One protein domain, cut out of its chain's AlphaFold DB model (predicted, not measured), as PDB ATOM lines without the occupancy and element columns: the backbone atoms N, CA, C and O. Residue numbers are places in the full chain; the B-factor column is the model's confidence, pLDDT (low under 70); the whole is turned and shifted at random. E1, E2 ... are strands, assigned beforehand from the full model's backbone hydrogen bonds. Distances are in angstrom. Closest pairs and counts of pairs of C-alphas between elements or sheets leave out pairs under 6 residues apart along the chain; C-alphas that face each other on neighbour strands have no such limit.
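Overview. This is residues 7 to 114 of the 380 residues of a protein of Streptococcus sp. DAT741 (UniProt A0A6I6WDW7). Two lobes of strands stand one after the other along an elongated body: at one end a small twisted sheet of E2, E3 and E4, and toward the other end a larger sheet of E1, E5, E7, E8 and E9, curled like part of a barrel. E5 runs from the middle of the body into the larger lobe, E1 pairs with its first part near the middle, and a separate pair, E6 and E10, lies at the far end. The printed part has 108 residues, no named helix and ten named strands, E1 to E10 in chain order; the class is all strand, and the three sheets, in the orders E1 E5 E7 E8 E9, E2 E3 E4 and E6 E10, are antiparallel. It is only just loose, close to compact, with a radius of gyration of the C-alphas of 16.0 A, and it spans 50 by 26 by 25 A.

Along the chain. Begin in the largest sheet: find C-alpha 51 at (10.957, 48.906, 72.815), from which E5, residues 51 to 60, runs 25.5 A and bends by 54 degrees at residue 57. Beside it are E1, residues 7 to 10, and E7, residues 79 to 86, 20.3 A long; then come E8, residues 91 to 97, 19.6 A, and E9, residues 102 to 106. In the small sheet look for E2, residues 19 to 27, 21.2 A long with a bend of 54 degrees at residue 24, E3, residues 30 to 37, 22.1 A, and E4, residues 44 to 47. The last pair is E6, residues 65 to 69, and E10, residues 110 to 114, ending at C-alpha 114 (-2.084, 65.989, 96.272).

Arrangement. In the strongly twisted largest sheet the pairing of E5 is staggered: residues 51 to 54 pair with E1, where N 9 and O 52 are 2.9 A apart, and residues 55 to 60 with E7, where N 57 and O 84 are 2.8 A apart. E7, E8 and E9 form a meander, each strand the antiparallel neighbour of the one before; N 83 and O 94 are 2.9 A apart, and N 95 and O 103 2.8 A. E2, E3 and E4 form another; look at N 25 and O 32, 2.8 A, and N 33 and O 46, 2.8 A. Between E3 and E5 the closest C-alphas are those of Phe 33 and Val 51, 7.2 A apart. E6 and E10 pair through N 68 and O 111, 2.8 A, while E6 and E7 are apart.

Size, cuts and confidence. The two C-alphas farthest apart, those of Asn 28 and Ile 63, are 50.8 A from each other. The printed part has no cut, and no link is long. The mean pLDDT of the printed part is 90.1, and no printed residue is under 70.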
ATOM      1  N   VAL A   7      12.080  49.628  83.919       90.56
ATOM      2  CA  VAL A   7      10.886  49.016  83.330       90.56
ATOM      3  C   VAL A   7      11.097  48.944  81.822       90.56
ATOM      4  O   VAL A   7      11.623  49.882  81.225       90.56
ATOM      5  N   ILE A   8      10.746  47.821  81.205       90.75
ATOM      6  CA  ILE A   8      10.909  47.594  79.768       90.75
ATOM      7  C   ILE A   8       9.537  47.314  79.166       90.75
ATOM      8  O   ILE A   8       8.934  46.272  79.437       90.75
ATOM      9  N   LEU A   9       9.085  48.238  78.320       91.12
ATOM     10  CA  LEU A   9       7.869  48.092  77.532       91.12
ATOM     11  C   LEU A   9       8.224  47.566  76.141       91.12
ATOM     12  O   LEU A   9       9.145  48.081  75.500       91.12
ATOM     13  N   ILE A  10       7.493  46.557  75.672       90.31
ATOM     14  CA  ILE A  10       7.545  46.078  74.285       90.31
ATOM     15  C   ILE A  10       6.146  46.240  73.700       90.31
ATOM     16  O   ILE A  10       5.198  45.673  74.234       90.31
ATOM     17  N   ASP A  11       6.029  47.023  72.629       87.62
ATOM     18  CA  ASP A  11       4.756  47.405  72.003       87.62
ATOM     19  C   ASP A  11       3.751  48.000  73.011       87.62
ATOM     20  O   ASP A  11       2.554  47.754  72.936       87.62
ATOM     21  N   GLY A  12       4.257  48.762  73.989       82.81
ATOM     22  CA  GLY A  12       3.460  49.381  75.056       82.81
ATOM     23  C   GLY A  12       3.162  48.474  76.257       82.81
ATOM     24  O   GLY A  12       2.748  48.971  77.298       82.81
ATOM     25  N   GLU A  13       3.433  47.169  76.176       87.00
ATOM     26  CA  GLU A  13       3.174  46.233  77.275       87.00
ATOM     27  C   GLU A  13       4.405  46.000  78.158       87.00
ATOM     28  O   GLU A  13       5.513  45.784  77.660       87.00
ATOM     29  N   ASP A  14       4.208  45.939  79.479       88.81
ATOM     30  CA  ASP A  14       5.278  45.601  80.420       88.81
ATOM     31  C   ASP A  14       5.750  44.151  80.257       88.81
ATOM     32  O   ASP A  14       4.995  43.188  80.438       88.81
ATOM     33  N   LYS A  15       7.038  43.991  79.937       88.75
ATOM     34  CA  LYS A  15       7.719  42.690  79.850       88.75
ATOM     35  C   LYS A  15       8.875  42.560  80.840       88.75
ATOM     36  O   LYS A  15       9.582  41.552  80.795       88.75
ATOM     37  N   THR A  16       9.052  43.511  81.756       86.38
ATOM     38  CA  THR A  16      10.210  43.615  82.663       86.38
ATOM     39  C   THR A  16      10.502  42.305  83.395       86.38
ATOM     40  O   THR A  16      11.622  41.805  83.341       86.38
ATOM     41  N   GLY A  17       9.488  41.689  84.012       83.50
ATOM     42  CA  GLY A  17       9.660  40.443  84.773       83.50
ATOM     43  C   GLY A  17      10.038  39.217  83.929       83.50
ATOM     44  O   GLY A  17      10.550  38.237  84.468       83.50
ATOM     45  N   ARG A  18       9.811  39.261  82.609       87.06
ATOM     46  CA  ARG A  18      10.115  38.164  81.674       87.06
ATOM     47  C   ARG A  18      11.487  38.312  81.023       87.06
ATOM     48  O   ARG A  18      11.972  37.342  80.444       87.06
ATOM     49  N   ILE A  19      12.093  39.493  81.091       88.00
ATOM     50  CA  ILE A  19      13.371  39.796  80.450       88.00
ATOM     51  C   ILE A  19      14.514  39.447  81.406       88.00
ATOM     52  O   ILE A  19      14.499  39.777  82.592       88.00
ATOM     53  N   GLU A  20      15.500  38.735  80.881       87.00
ATOM     54  CA  GLU A  20      16.756  38.420  81.555       87.00
ATOM     55  C   GLU A  20      17.800  39.501  81.268       87.00
ATOM     56  O   GLU A  20      18.414  40.042  82.184       87.00
ATOM     57  N   SER A  21      17.973  39.864  79.995       87.19
ATOM     58  CA  SER A  21      18.893  40.925  79.596       87.19
ATOM     59  C   SER A  21      18.444  41.627  78.315       87.19
ATOM     60  O   SER A  21      17.720  41.074  77.486       87.19
ATOM     61  N   ILE A  22      18.877  42.878  78.167       90.44
ATOM     62  CA  ILE A  22      18.591  43.733  77.014       90.44
ATOM     63  C   ILE A  22      19.871  44.449  76.584       90.44
ATOM     64  O   ILE A  22      20.590  45.003  77.416       90.44
ATOM     65  N   GLN A  23      20.158  44.444  75.282       90.75
ATOM     66  CA  GLN A  23      21.333  45.096  74.701       90.75
ATOM     67  C   GLN A  23      20.948  45.852  73.431       90.75
ATOM     68  O   GLN A  23      20.236  45.324  72.578       90.75
ATOM     69  N   LEU A  24      21.436  47.084  73.282       90.12
ATOM     70  CA  LEU A  24      21.313  47.824  72.030       90.12
ATOM     71  C   LEU A  24      22.419  47.356  71.078       90.12
ATOM     72  O   LEU A  24      23.601  47.531  71.367       90.12
ATOM     73  N   VAL A  25      22.036  46.770  69.951       91.62
ATOM     74  CA  VAL A  25      22.956  46.256  68.929       91.62
ATOM     75  C   VAL A  25      22.720  46.967  67.602       91.62
ATOM     76  O   VAL A  25      21.610  47.412  67.307       91.62
ATOM     77  N   ARG A  26      23.764  47.082  66.780       87.19
ATOM     78  CA  ARG A  26      23.657  47.597  65.411       87.19
ATOM     79  C   ARG A  26      23.826  46.456  64.421       87.19
ATOM     80  O   ARG A  26      24.771  45.684  64.535       87.19
ATOM     81  N   HIS A  27      22.928  46.379  63.447       81.88
ATOM     82  CA  HIS A  27      22.982  45.412  62.357       81.88
ATOM     83  C   HIS A  27      22.637  46.128  61.044       81.88
ATOM     84  O   HIS A  27      21.595  46.776  60.952       81.88
ATOM     85  N   ASN A  28      23.517  46.050  60.041       80.12
ATOM     86  CA  ASN A  28      23.350  46.685  58.721       80.12
ATOM     87  C   ASN A  28      22.946  48.176  58.780       80.12
ATOM     88  O   ASN A  28      22.005  48.605  58.118       80.12
ATOM     89  N   GLY A  29      23.611  48.967  59.630       84.19
ATOM     90  CA  GLY A  29      23.349  50.408  59.777       84.19
ATOM     91  C   GLY A  29      22.080  50.776  60.562       84.19
ATOM     92  O   GLY A  29      21.861  51.956  60.829       84.19
ATOM     93  N   LYS A  30      21.270  49.799  60.990       85.94
ATOM     94  CA  LYS A  30      20.077  50.004  61.828       85.94
ATOM     95  C   LYS A  30      20.319  49.509  63.256       85.94
ATOM     96  O   LYS A  30      21.011  48.516  63.475       85.94
ATOM     97  N   SER A  31      19.756  50.212  64.234       89.44
ATOM     98  CA  SER A  31      19.822  49.832  65.650       89.44
ATOM     99  C   SER A  31      18.629  48.954  66.030       89.44
ATOM    100  O   SER A  31      17.501  49.233  65.622       89.44
ATOM    101  N   TYR A  32      18.873  47.938  66.851       91.94
ATOM    102  CA  TYR A  32      17.875  47.005  67.375       91.94
ATOM    103  C   TYR A  32      18.122  46.752  68.862       91.94
ATOM    104  O   TYR A  32      19.261  46.809  69.329       91.94
ATOM    105  N   PHE A  33      17.069  46.417  69.602       90.50
ATOM    106  CA  PHE A  33      17.203  45.840  70.934       90.50
ATOM    107  C   PHE A  33      17.235  44.319  70.828       90.50
ATOM    108  O   PHE A  33      16.282  43.694  70.363       90.50
ATOM    109  N   LYS A  34      18.343  43.729  71.269       91.56
ATOM    110  CA  LYS A  34      18.501  42.290  71.457       91.56
ATOM    111  C   LYS A  34      18.053  41.942  72.875       91.56
ATOM    112  O   LYS A  34      18.672  42.403  73.835       91.56
ATOM    113  N   ILE A  35      16.973  41.174  72.996       91.31
ATOM    114  CA  ILE A  35      16.315  40.856  74.270       91.31
ATOM    115  C   ILE A  35      16.367  39.349  74.517       91.31
ATOM    116  O   ILE A  35      15.930  38.561  73.675       91.31
ATOM    117  N   TYR A  36      16.872  38.965  75.685       89.88
ATOM    118  CA  TYR A  36      16.829  37.601  76.204       89.88
ATOM    119  C   TYR A  36      15.686  37.497  77.211       89.88
ATOM    120  O   TYR A  36      15.605  38.306  78.136       89.88
ATOM    121  N   PHE A  37      14.791  36.530  77.025       90.38
ATOM    122  CA  PHE A  37      13.714  36.246  77.975       90.38
ATOM    123  C   PHE A  37      14.127  35.085  78.878       90.38
ATOM    124  O   PHE A  37      14.711  34.125  78.392       90.38
ATOM    125  N   ARG A  38      13.756  35.122  80.160       85.56
ATOM    126  CA  ARG A  38      14.219  34.163  81.189       85.56
ATOM    127  C   ARG A  38      13.975  32.685  80.858       85.56
ATOM    128  O   ARG A  38      14.723  31.830  81.306       85.56
ATOM    129  N   ASN A  39      12.943  32.384  80.067       85.25
ATOM    130  CA  ASN A  39      12.587  31.014  79.677       85.25
ATOM    131  C   ASN A  39      12.968  30.691  78.223       85.25
ATOM    132  O   ASN A  39      12.470  29.715  77.665       85.25
ATOM    133  N   ASN A  40      13.775  31.529  77.563       83.75
ATOM    134  CA  ASN A  40      14.100  31.354  76.153       83.75
ATOM    135  C   ASN A  40      15.590  31.574  75.883       83.75
ATOM    136  O   ASN A  40      16.111  32.674  76.025       83.75
ATOM    137  N   ILE A  41      16.260  30.513  75.430       80.38
ATOM    138  CA  ILE A  41      17.709  30.506  75.176       80.38
ATOM    139  C   ILE A  41      18.062  31.395  73.969       80.38
ATOM    140  O   ILE A  41      19.161  31.945  73.882       80.38
ATOM    141  N   LYS A  42      17.129  31.557  73.017       88.25
ATOM    142  CA  LYS A  42      17.347  32.370  71.816       88.25
ATOM    143  C   LYS A  42      16.937  33.833  72.052       88.25
ATOM    144  O   LYS A  42      15.823  34.079  72.517       88.25
ATOM    145  N   PRO A  43      17.793  34.805  71.683       88.38
ATOM    146  CA  PRO A  43      17.447  36.215  71.765       88.38
ATOM    147  C   PRO A  43      16.466  36.614  70.663       88.38
ATOM    148  O   PRO A  43      16.552  36.134  69.532       88.38
ATOM    149  N   TYR A  44      15.606  37.577  70.974       91.25
ATOM    150  CA  TYR A  44      14.722  38.230  70.011       91.25
ATOM    151  C   TYR A  44      15.268  39.611  69.659       91.25
ATOM    152  O   TYR A  44      15.776  40.328  70.524       91.25
ATOM    153  N   LEU A  45      15.160  39.986  68.386       90.06
ATOM    154  CA  LEU A  45      15.530  41.310  67.895       90.06
ATOM    155  C   LEU A  45      14.269  42.145  67.688       90.06
ATOM    156  O   LEU A  45      13.426  41.810  66.859       90.06
ATOM    157  N   TYR A  46      14.174  43.254  68.412       91.38
ATOM    158  CA  TYR A  46      13.101  44.230  68.265       91.38
ATOM    159  C   TYR A  46      13.645  45.535  67.683       91.38
ATOM    160  O   TYR A  46      14.753  45.968  68.007       91.38
ATOM    161  N   GLY A  47      12.861  46.186  66.821       88.56
ATOM    162  CA  GLY A  47      13.181  47.537  66.357       88.56
ATOM    163  C   GLY A  47      13.160  48.533  67.520       88.56
ATOM    164  O   GLY A  47      12.360  48.395  68.442       88.56
ATOM    165  N   THR A  48      14.003  49.567  67.471       86.62
ATOM    166  CA  THR A  48      14.105  50.583  68.541       86.62
ATOM    167  C   THR A  48      12.819  51.360  68.813       86.62
ATOM    168  O   THR A  48      12.698  51.952  69.875       86.62
ATOM    169  N   GLN A  49      11.865  51.370  67.880       87.81
ATOM    170  CA  GLN A  49      10.560  52.009  68.072       87.81
ATOM    171  C   GLN A  49       9.570  51.145  68.861       87.81
ATOM    172  O   GLN A  49       8.634  51.681  69.436       87.81
ATOM    173  N   ARG A  50       9.776  49.823  68.892       91.44
ATOM    174  CA  ARG A  50       8.893  48.873  69.586       91.44
ATOM    175  C   ARG A  50       9.263  48.676  71.049       91.44
ATOM    176  O   ARG A  50       8.499  48.070  71.782       91.44
ATOM    177  N   VAL A  51      10.447  49.126  71.462       91.31
ATOM    178  CA  VAL A  51      10.957  48.906  72.815       91.31
ATOM    179  C   VAL A  51      11.253  50.240  73.460       91.31
ATOM    180  O   VAL A  51      12.052  51.025  72.947       91.31
ATOM    181  N   GLU A  52      10.661  50.453  74.625       92.06
ATOM    182  CA  GLU A  52      10.944  51.601  75.466       92.06
ATOM    183  C   GLU A  52      11.514  51.128  76.802       92.06
ATOM    184  O   GLU A  52      10.941  50.280  77.484       92.06
ATOM    185  N   VAL A  53      12.673  51.672  77.174       91.62
ATOM    186  CA  VAL A  53      13.308  51.401  78.467       91.62
ATOM    187  C   VAL A  53      13.098  52.617  79.353       91.62
ATOM    188  O   VAL A  53      13.692  53.670  79.120       91.62
ATOM    189  N   LEU A  54      12.269  52.462  80.377       93.62
ATOM    190  CA  LEU A  54      12.002  53.497  81.357       93.62
ATOM    191  C   LEU A  54      12.963  53.320  82.528       93.62
ATOM    192  O   LEU A  54      13.129  52.227  83.077       93.62
ATOM    193  N   SER A  55      13.612  54.413  82.909       92.94
ATOM    194  CA  SER A  55      14.557  54.429  84.024       92.94
ATOM    195  C   SER A  55      13.885  54.975  85.272       92.94
ATOM    196  O   SER A  55      13.010  55.838  85.178       92.94
ATOM    197  N   PHE A  56      14.307  54.484  86.438       94.19
ATOM    198  CA  PHE A  56      13.906  55.054  87.719       94.19
ATOM    199  C   PHE A  56      14.081  56.580  87.705       94.19
ATOM    200  O   PHE A  56      15.152  57.081  87.356       94.19
ATOM    201  N   CYS A  57      13.032  57.303  88.090       93.06
ATOM    202  CA  CYS A  57      13.043  58.755  88.205       93.06
ATOM    203  C   CYS A  57      13.045  59.180  89.675       93.06
ATOM    204  O   CYS A  57      13.981  59.843  90.121       93.06
ATOM    205  N   LYS A  58      12.009  58.800  90.430       93.44
ATOM    206  CA  LYS A  58      11.866  59.139  91.852       93.44
ATOM    207  C   LYS A  58      10.838  58.253  92.543       93.44
ATOM    208  O   LYS A  58       9.987  57.642  91.902       93.44
ATOM    209  N   GLU A  59      10.898  58.240  93.866       93.56
ATOM    210  CA  GLU A  59       9.883  57.642  94.730       93.56
ATOM    211  C   GLU A  59       8.941  58.744  95.232       93.56
ATOM    212  O   GLU A  59       9.390  59.824  95.626       93.56
ATOM    213  N   LEU A  60       7.633  58.506  95.159       93.44
ATOM    214  CA  LEU A  60       6.606  59.438  95.617       93.44
ATOM    215  C   LEU A  60       6.087  58.992  96.982       93.44
ATOM    216  O   LEU A  60       5.843  57.806  97.186       93.44
ATOM    217  N   ASN A  61       5.872  59.942  97.895       91.50
ATOM    218  CA  ASN A  61       5.333  59.664  99.224       91.50
ATOM    219  C   ASN A  61       3.821  59.361  99.144       91.50
ATOM    220  O   ASN A  61       3.048  60.299  98.929       91.50
ATOM    221  N   PRO A  62       3.361  58.113  99.374       90.00
ATOM    222  CA  PRO A  62       1.946  57.752  99.240       90.00
ATOM    223  C   PRO A  62       1.027  58.449 100.251       90.00
ATOM    224  O   PRO A  62      -0.182  58.479 100.057       90.00
ATOM    225  N   ILE A  63       1.572  59.021 101.329       88.44
ATOM    226  CA  ILE A  63       0.793  59.791 102.311       88.44
ATOM    227  C   ILE A  63       0.387  61.155 101.728       88.44
ATOM    228  O   ILE A  63      -0.697  61.670 102.011       88.44
ATOM    229  N   GLU A  64       1.246  61.741 100.893       90.12
ATOM    230  CA  GLU A  64       1.082  63.086 100.333       90.12
ATOM    231  C   GLU A  64       0.267  63.125  99.042       90.12
ATOM    232  O   GLU A  64      -0.086  64.211  98.573       90.12
ATOM    233  N   ILE A  65      -0.051  61.970  98.459       91.56
ATOM    234  CA  ILE A  65      -0.760  61.873  97.184       91.56
ATOM    235  C   ILE A  65      -1.842  60.799  97.215       91.56
ATOM    236  O   ILE A  65      -1.799  59.857  97.992       91.56
ATOM    237  N   GLY A  66      -2.821  60.955  96.335       91.00
ATOM    238  CA  GLY A  66      -3.824  59.953  96.012       91.00
ATOM    239  C   GLY A  66      -3.710  59.614  94.538       91.00
ATOM    240  O   GLY A  66      -3.403  60.488  93.716       91.00
ATOM    241  N   VAL A  67      -3.935  58.344  94.219       92.00
ATOM    242  CA  VAL A  67      -3.857  57.819  92.858       92.00
ATOM    243  C   VAL A  67      -5.235  57.331  92.442       92.00
ATOM    244  O   VAL A  67      -5.849  56.535  93.148       92.00
ATOM    245  N   TYR A  68      -5.714  57.806  91.299       91.06
ATOM    246  CA  TYR A  68      -6.992  57.414  90.715       91.06
ATOM    247  C   TYR A  68      -6.779  56.693  89.401       91.06
ATOM    248  O   TYR A  68      -5.966  57.142  88.594       91.06
ATOM    249  N   ARG A  69      -7.584  55.671  89.124       91.69
ATOM    250  CA  ARG A  69      -7.714  55.136  87.765       91.69
ATOM    251  C   ARG A  69      -8.584  56.070  86.931       91.69
ATOM    252  O   ARG A  69      -9.657  56.477  87.367       91.69
ATOM    253  N   LYS A  70      -8.138  56.431  85.727       89.12
ATOM    254  CA  LYS A  70      -8.917  57.295  84.822       89.12
ATOM    255  C   LYS A  70     -10.139  56.590  84.242       89.12
ATOM    256  O   LYS A  70     -11.108  57.273  83.941       89.12
ATOM    257  N   GLN A  71     -10.087  55.265  84.112       86.00
ATOM    258  CA  GLN A  71     -11.153  54.457  83.515       86.00
ATOM    259  C   GLN A  71     -12.450  54.501  84.334       86.00
ATOM    260  O   GLN A  71     -13.514  54.735  83.776       86.00
ATOM    261  N   ASP A  72     -12.363  54.312  85.655       83.69
ATOM    262  CA  ASP A  72     -13.531  54.236  86.547       83.69
ATOM    263  C   ASP A  72     -13.535  55.295  87.664       83.69
ATOM    264  O   ASP A  72     -14.478  55.372  88.451       83.69
ATOM    265  N   GLY A  73     -12.490  56.123  87.752       82.25
ATOM    266  CA  GLY A  73     -12.350  57.145  88.785       82.25
ATOM    267  C   GLY A  73     -12.076  56.589  90.183       82.25
ATOM    268  O   GLY A  73     -12.090  57.366  91.143       82.25
ATOM    269  N   LYS A  74     -11.833  55.280  90.345       86.06
ATOM    270  CA  LYS A  74     -11.592  54.694  91.668       86.06
ATOM    271  C   LYS A  74     -10.239  55.112  92.215       86.06
ATOM    272  O   LYS A  74      -9.227  55.092  91.512       86.06
ATOM    273  N   ILE A  75     -10.239  55.452  93.500       87.62
ATOM    274  CA  ILE A  75      -9.023  55.702  94.264       87.62
ATOM    275  C   ILE A  75      -8.358  54.374  94.636       87.62
ATOM    276  O   ILE A  75      -9.014  53.435  95.093       87.62
ATOM    277  N   LEU A  76      -7.049  54.305  94.431       89.56
ATOM    278  CA  LEU A  76      -6.219  53.185  94.845       89.56
ATOM    279  C   LEU A  76      -5.870  53.353  96.327       89.56
ATOM    280  O   LEU A  76      -5.287  54.356  96.735       89.56
ATOM    281  N   ASN A  77      -6.256  52.367  97.132       88.00
ATOM    282  CA  ASN A  77      -6.063  52.364  98.581       88.00
ATOM    283  C   ASN A  77      -4.936  51.407  98.984       88.00
ATOM    284  O   ASN A  77      -4.527  50.551  98.205       88.00
ATOM    285  N   ASN A  78      -4.476  51.510 100.235       88.69
ATOM    286  CA  ASN A  78      -3.467  50.614 100.819       88.69
ATOM    287  C   ASN A  78      -2.139  50.570 100.047       88.69
ATOM    288  O   ASN A  78      -1.464  49.542 100.022       88.69
ATOM    289  N   ILE A  79      -1.764  51.695  99.442       91.75
ATOM    290  CA  ILE A  79      -0.487  51.848  98.753       91.75
ATOM    291  C   ILE A  79       0.642  51.900  99.790       91.75
ATOM    292  O   ILE A  79       0.554  52.617 100.790       91.75
ATOM    293  N   GLU A  80       1.688  51.120  99.552       92.38
ATOM    294  CA  GLU A  80       2.914  51.079 100.349       92.38
ATOM    295  C   GLU A  80       4.009  51.962  99.742       92.38
ATOM    296  O   GLU A  80       4.639  52.734 100.459       92.38
ATOM    297  N   SER A  81       4.219  51.884  98.426       92.44
ATOM    298  CA  SER A  81       5.200  52.713  97.716       92.44
ATOM    299  C   SER A  81       4.764  52.989  96.280       92.44
ATOM    300  O   SER A  81       4.047  52.196  95.667       92.44
ATOM    301  N   ILE A  82       5.194  54.134  95.747       94.69
ATOM    302  CA  ILE A  82       4.952  54.534  94.359       94.69
ATOM    303  C   ILE A  82       6.287  54.957  93.763       94.69
ATOM    304  O   ILE A  82       6.925  55.890  94.254       94.69
ATOM    305  N   ILE A  83       6.700  54.289  92.692       94.62
ATOM    306  CA  ILE A  83       7.956  54.576  92.003       94.62
ATOM    307  C   ILE A  83       7.648  55.054  90.590       94.62
ATOM    308  O   ILE A  83       7.019  54.339  89.815       94.62
ATOM    309  N   GLU A  84       8.112  56.253  90.256       95.62
ATOM    310  CA  GLU A  84       8.003  56.834  88.922       95.62
ATOM    311  C   GLU A  84       9.182  56.390  88.052       95.62
ATOM    312  O   GLU A  84      10.349  56.532  88.438       95.62
ATOM    313  N   PHE A  85       8.874  55.911  86.852       95.44
ATOM    314  CA  PHE A  85       9.820  55.578  85.797       95.44
ATOM    315  C   PHE A  85       9.557  56.468  84.586       95.44
ATOM    316  O   PHE A  85       8.412  56.619  84.162       95.44
ATOM    317  N   ARG A  86      10.615  57.036  84.003       95.00
ATOM    318  CA  ARG A  86      10.514  57.875  82.801       95.00
ATOM    319  C   ARG A  86      11.270  57.258  81.638       95.00
ATOM    320  O   ARG A  86      12.439  56.884  81.775       95.00
ATOM    321  N   GLY A  87      10.578  57.148  80.513       90.75
ATOM    322  CA  GLY A  87      11.132  56.805  79.213       90.75
ATOM    323  C   GLY A  87      11.286  58.033  78.323       90.75
ATOM    324  O   GLY A  87      11.374  59.169  78.790       90.75
ATOM    325  N   LYS A  88      11.343  57.787  77.016       88.62
ATOM    326  CA  LYS A  88      11.442  58.830  75.991       88.62
ATOM    327  C   LYS A  88      10.071  59.417  75.641       88.62
ATOM    328  O   LYS A  88       9.987  60.596  75.311       88.62
ATOM    329  N   TYR A  89       9.038  58.585  75.679       89.19
ATOM    330  CA  TYR A  89       7.671  58.899  75.272       89.19
ATOM    331  C   TYR A  89       6.672  58.662  76.402       89.19
ATOM    332  O   TYR A  89       5.661  59.356  76.461       89.19
ATOM    333  N   SER A  90       6.976  57.731  77.308       91.56
ATOM    334  CA  SER A  90       6.037  57.278  78.332       91.56
ATOM    335  C   SER A  90       6.575  57.502  79.746       91.56
ATOM    336  O   SER A  90       7.765  57.317  80.023       91.56
ATOM    337  N   THR A  91       5.673  57.835  80.666       94.44
ATOM    338  CA  THR A  91       5.910  57.767  82.113       94.44
ATOM    339  C   THR A  91       5.083  56.617  82.673       94.44
ATOM    340  O   THR A  91       3.897  56.495  82.362       94.44
ATOM    341  N   ALA A  92       5.692  55.786  83.514       94.25
ATOM    342  CA  ALA A  92       5.008  54.698  84.202       94.25
ATOM    343  C   ALA A  92       5.225  54.790  85.711       94.25
ATOM    344  O   ALA A  92       6.242  55.298  86.186       94.25
ATOM    345  N   TYR A  93       4.278  54.256  86.465       94.62
ATOM    346  CA  TYR A  93       4.291  54.229  87.915       94.62
ATOM    347  C   TYR A  93       4.139  52.790  88.377       94.62
ATOM    348  O   TYR A  93       3.136  52.146  88.081       94.62
ATOM    349  N   ASN A  94       5.129  52.285  89.107       93.69
ATOM    350  CA  ASN A  94       4.983  51.023  89.817       93.69
ATOM    351  C   ASN A  94       4.365  51.308  91.185       93.69
ATOM    352  O   ASN A  94       4.973  52.009  92.003       93.69
ATOM    353  N   ILE A  95       3.165  50.789  91.411       94.06
ATOM    354  CA  ILE A  95       2.389  50.968  92.635       94.06
ATOM    355  C   ILE A  95       2.447  49.654  93.403       94.06
ATOM    356  O   ILE A  95       1.886  48.652  92.964       94.06
ATOM    357  N   SER A  96       3.123  49.662  94.548       93.00
ATOM    358  CA  SER A  96       3.180  48.511  95.452       93.00
ATOM    359  C   SER A  96       2.163  48.687  96.570       93.00
ATOM    360  O   SER A  96       2.045  49.769  97.151       93.00
ATOM    361  N   TYR A  97       1.451  47.620  96.895       94.12
ATOM    362  CA  TYR A  97       0.405  47.579  97.905       94.12
ATOM    363  C   TYR A  97       0.884  46.867  99.168       94.12
ATOM    364  O   TYR A  97       1.664  45.921  99.103       94.12
ATOM    365  N   LYS A  98       0.310  47.234 100.318       91.44
ATOM    366  CA  LYS A  98       0.630  46.632 101.628       91.44
ATOM    367  C   LYS A  98       0.367  45.122 101.722       91.44
ATOM    368  O   LYS A  98       0.831  44.479 102.654       91.44
ATOM    369  N   ASN A  99      -0.405  44.556 100.795       91.31
ATOM    370  CA  ASN A  99      -0.639  43.112 100.695       91.31
ATOM    371  C   ASN A  99       0.487  42.370  99.941       91.31
ATOM    372  O   ASN A  99       0.360  41.173  99.698       91.31
ATOM    373  N   GLY A 100       1.552  43.070  99.530       88.38
ATOM    374  CA  GLY A 100       2.687  42.519  98.789       88.38
ATOM    375  C   GLY A 100       2.490  42.438  97.272       88.38
ATOM    376  O   GLY A 100       3.407  42.019  96.569       88.38
ATOM    377  N   THR A 101       1.324  42.828  96.746       91.38
ATOM    378  CA  THR A 101       1.090  42.903  95.294       91.38
ATOM    379  C   THR A 101       1.593  44.227  94.725       91.38
ATOM    380  O   THR A 101       1.665  45.230  95.434       91.38
ATOM    381  N   SER A 102       1.926  44.251  93.438       90.44
ATOM    382  CA  SER A 102       2.294  45.477  92.730       90.44
ATOM    383  C   SER A 102       1.687  45.505  91.339       90.44
ATOM    384  O   SER A 102       1.579  44.460  90.695       90.44
ATOM    385  N   GLU A 103       1.353  46.696  90.856       91.44
ATOM    386  CA  GLU A 103       0.925  46.913  89.477       91.44
ATOM    387  C   GLU A 103       1.704  48.056  88.826       91.44
ATOM    388  O   GLU A 103       2.032  49.053  89.472       91.44
ATOM    389  N   LEU A 104       1.994  47.906  87.534       91.44
ATOM    390  CA  LEU A 104       2.540  48.976  86.713       91.44
ATOM    391  C   LEU A 104       1.385  49.691  86.010       91.44
ATOM    392  O   LEU A 104       0.613  49.064  85.289       91.44
ATOM    393  N   CYS A 105       1.295  51.004  86.191       92.50
ATOM    394  CA  CYS A 105       0.317  51.847  85.515       92.50
ATOM    395  C   CYS A 105       1.019  52.894  84.656       92.50
ATOM    396  O   CYS A 105       1.960  53.544  85.120       92.50
ATOM    397  N   LEU A 106       0.542  53.116  83.433       92.25
ATOM    398  CA  LEU A 106       1.017  54.227  82.613       92.25
ATOM    399  C   LEU A 106       0.379  55.541  83.087       92.25
ATOM    400  O   LEU A 106      -0.719  55.561  83.645       92.25
ATOM    401  N   GLU A 107       1.055  56.669  82.865       93.06
ATOM    402  CA  GLU A 107       0.527  58.005  83.192       93.06
ATOM    403  C   GLU A 107      -0.811  58.300  82.490       93.06
ATOM    404  O   GLU A 107      -1.650  59.057  82.989       93.06
ATOM    405  N   GLU A 108      -1.054  57.674  81.340       91.25
ATOM    406  CA  GLU A 108      -2.331  57.750  80.639       91.25
ATOM    407  C   GLU A 108      -3.474  57.058  81.393       91.25
ATOM    408  O   GLU A 108      -4.592  57.572  81.352       91.25
ATOM    409  N   ASP A 109      -3.193  56.039  82.203       92.06
ATOM    410  CA  ASP A 109      -4.201  55.263  82.934       92.06
ATOM    411  C   ASP A 109      -4.551  55.842  84.304       92.06
ATOM    412  O   ASP A 109      -5.637  55.579  84.830       92.06
ATOM    413  N   ILE A 110      -3.658  56.642  84.899       94.44
ATOM    414  CA  ILE A 110      -3.821  57.131  86.274       94.44
ATOM    415  C   ILE A 110      -3.771  58.652  86.404       94.44
ATOM    416  O   ILE A 110      -3.162  59.370  85.616       94.44
ATOM    417  N   ARG A 111      -4.423  59.179  87.440       92.56
ATOM    418  CA  ARG A 111      -4.288  60.573  87.883       92.56
ATOM    419  C   ARG A 111      -3.711  60.595  89.283       92.56
ATOM    420  O   ARG A 111      -4.280  59.998  90.189       92.56
ATOM    421  N   ILE A 112      -2.633  61.346  89.464       91.75
ATOM    422  CA  ILE A 112      -2.016  61.576  90.770       91.75
ATOM    423  C   ILE A 112      -2.383  62.982  91.246       91.75
ATOM    424  O   ILE A 112      -2.249  63.963  90.507       91.75
ATOM    425  N   ARG A 113      -2.877  63.093  92.479       90.94
ATOM    426  CA  ARG A 113      -3.366  64.350  93.065       90.94
ATOM    427  C   ARG A 113      -2.888  64.494  94.502       90.94
ATOM    428  O   ARG A 113      -2.840  63.522  95.242       90.94
ATOM    429  N   GLN A 114      -2.577  65.717  94.919       90.00
ATOM    430  CA  GLN A 114      -2.084  65.989  96.272       90.00
ATOM    431  C   GLN A 114      -3.140  65.695  97.344       90.00
ATOM    432  O   GLN A 114      -4.280  66.142  97.224       90.00
TER     433      GLN A 114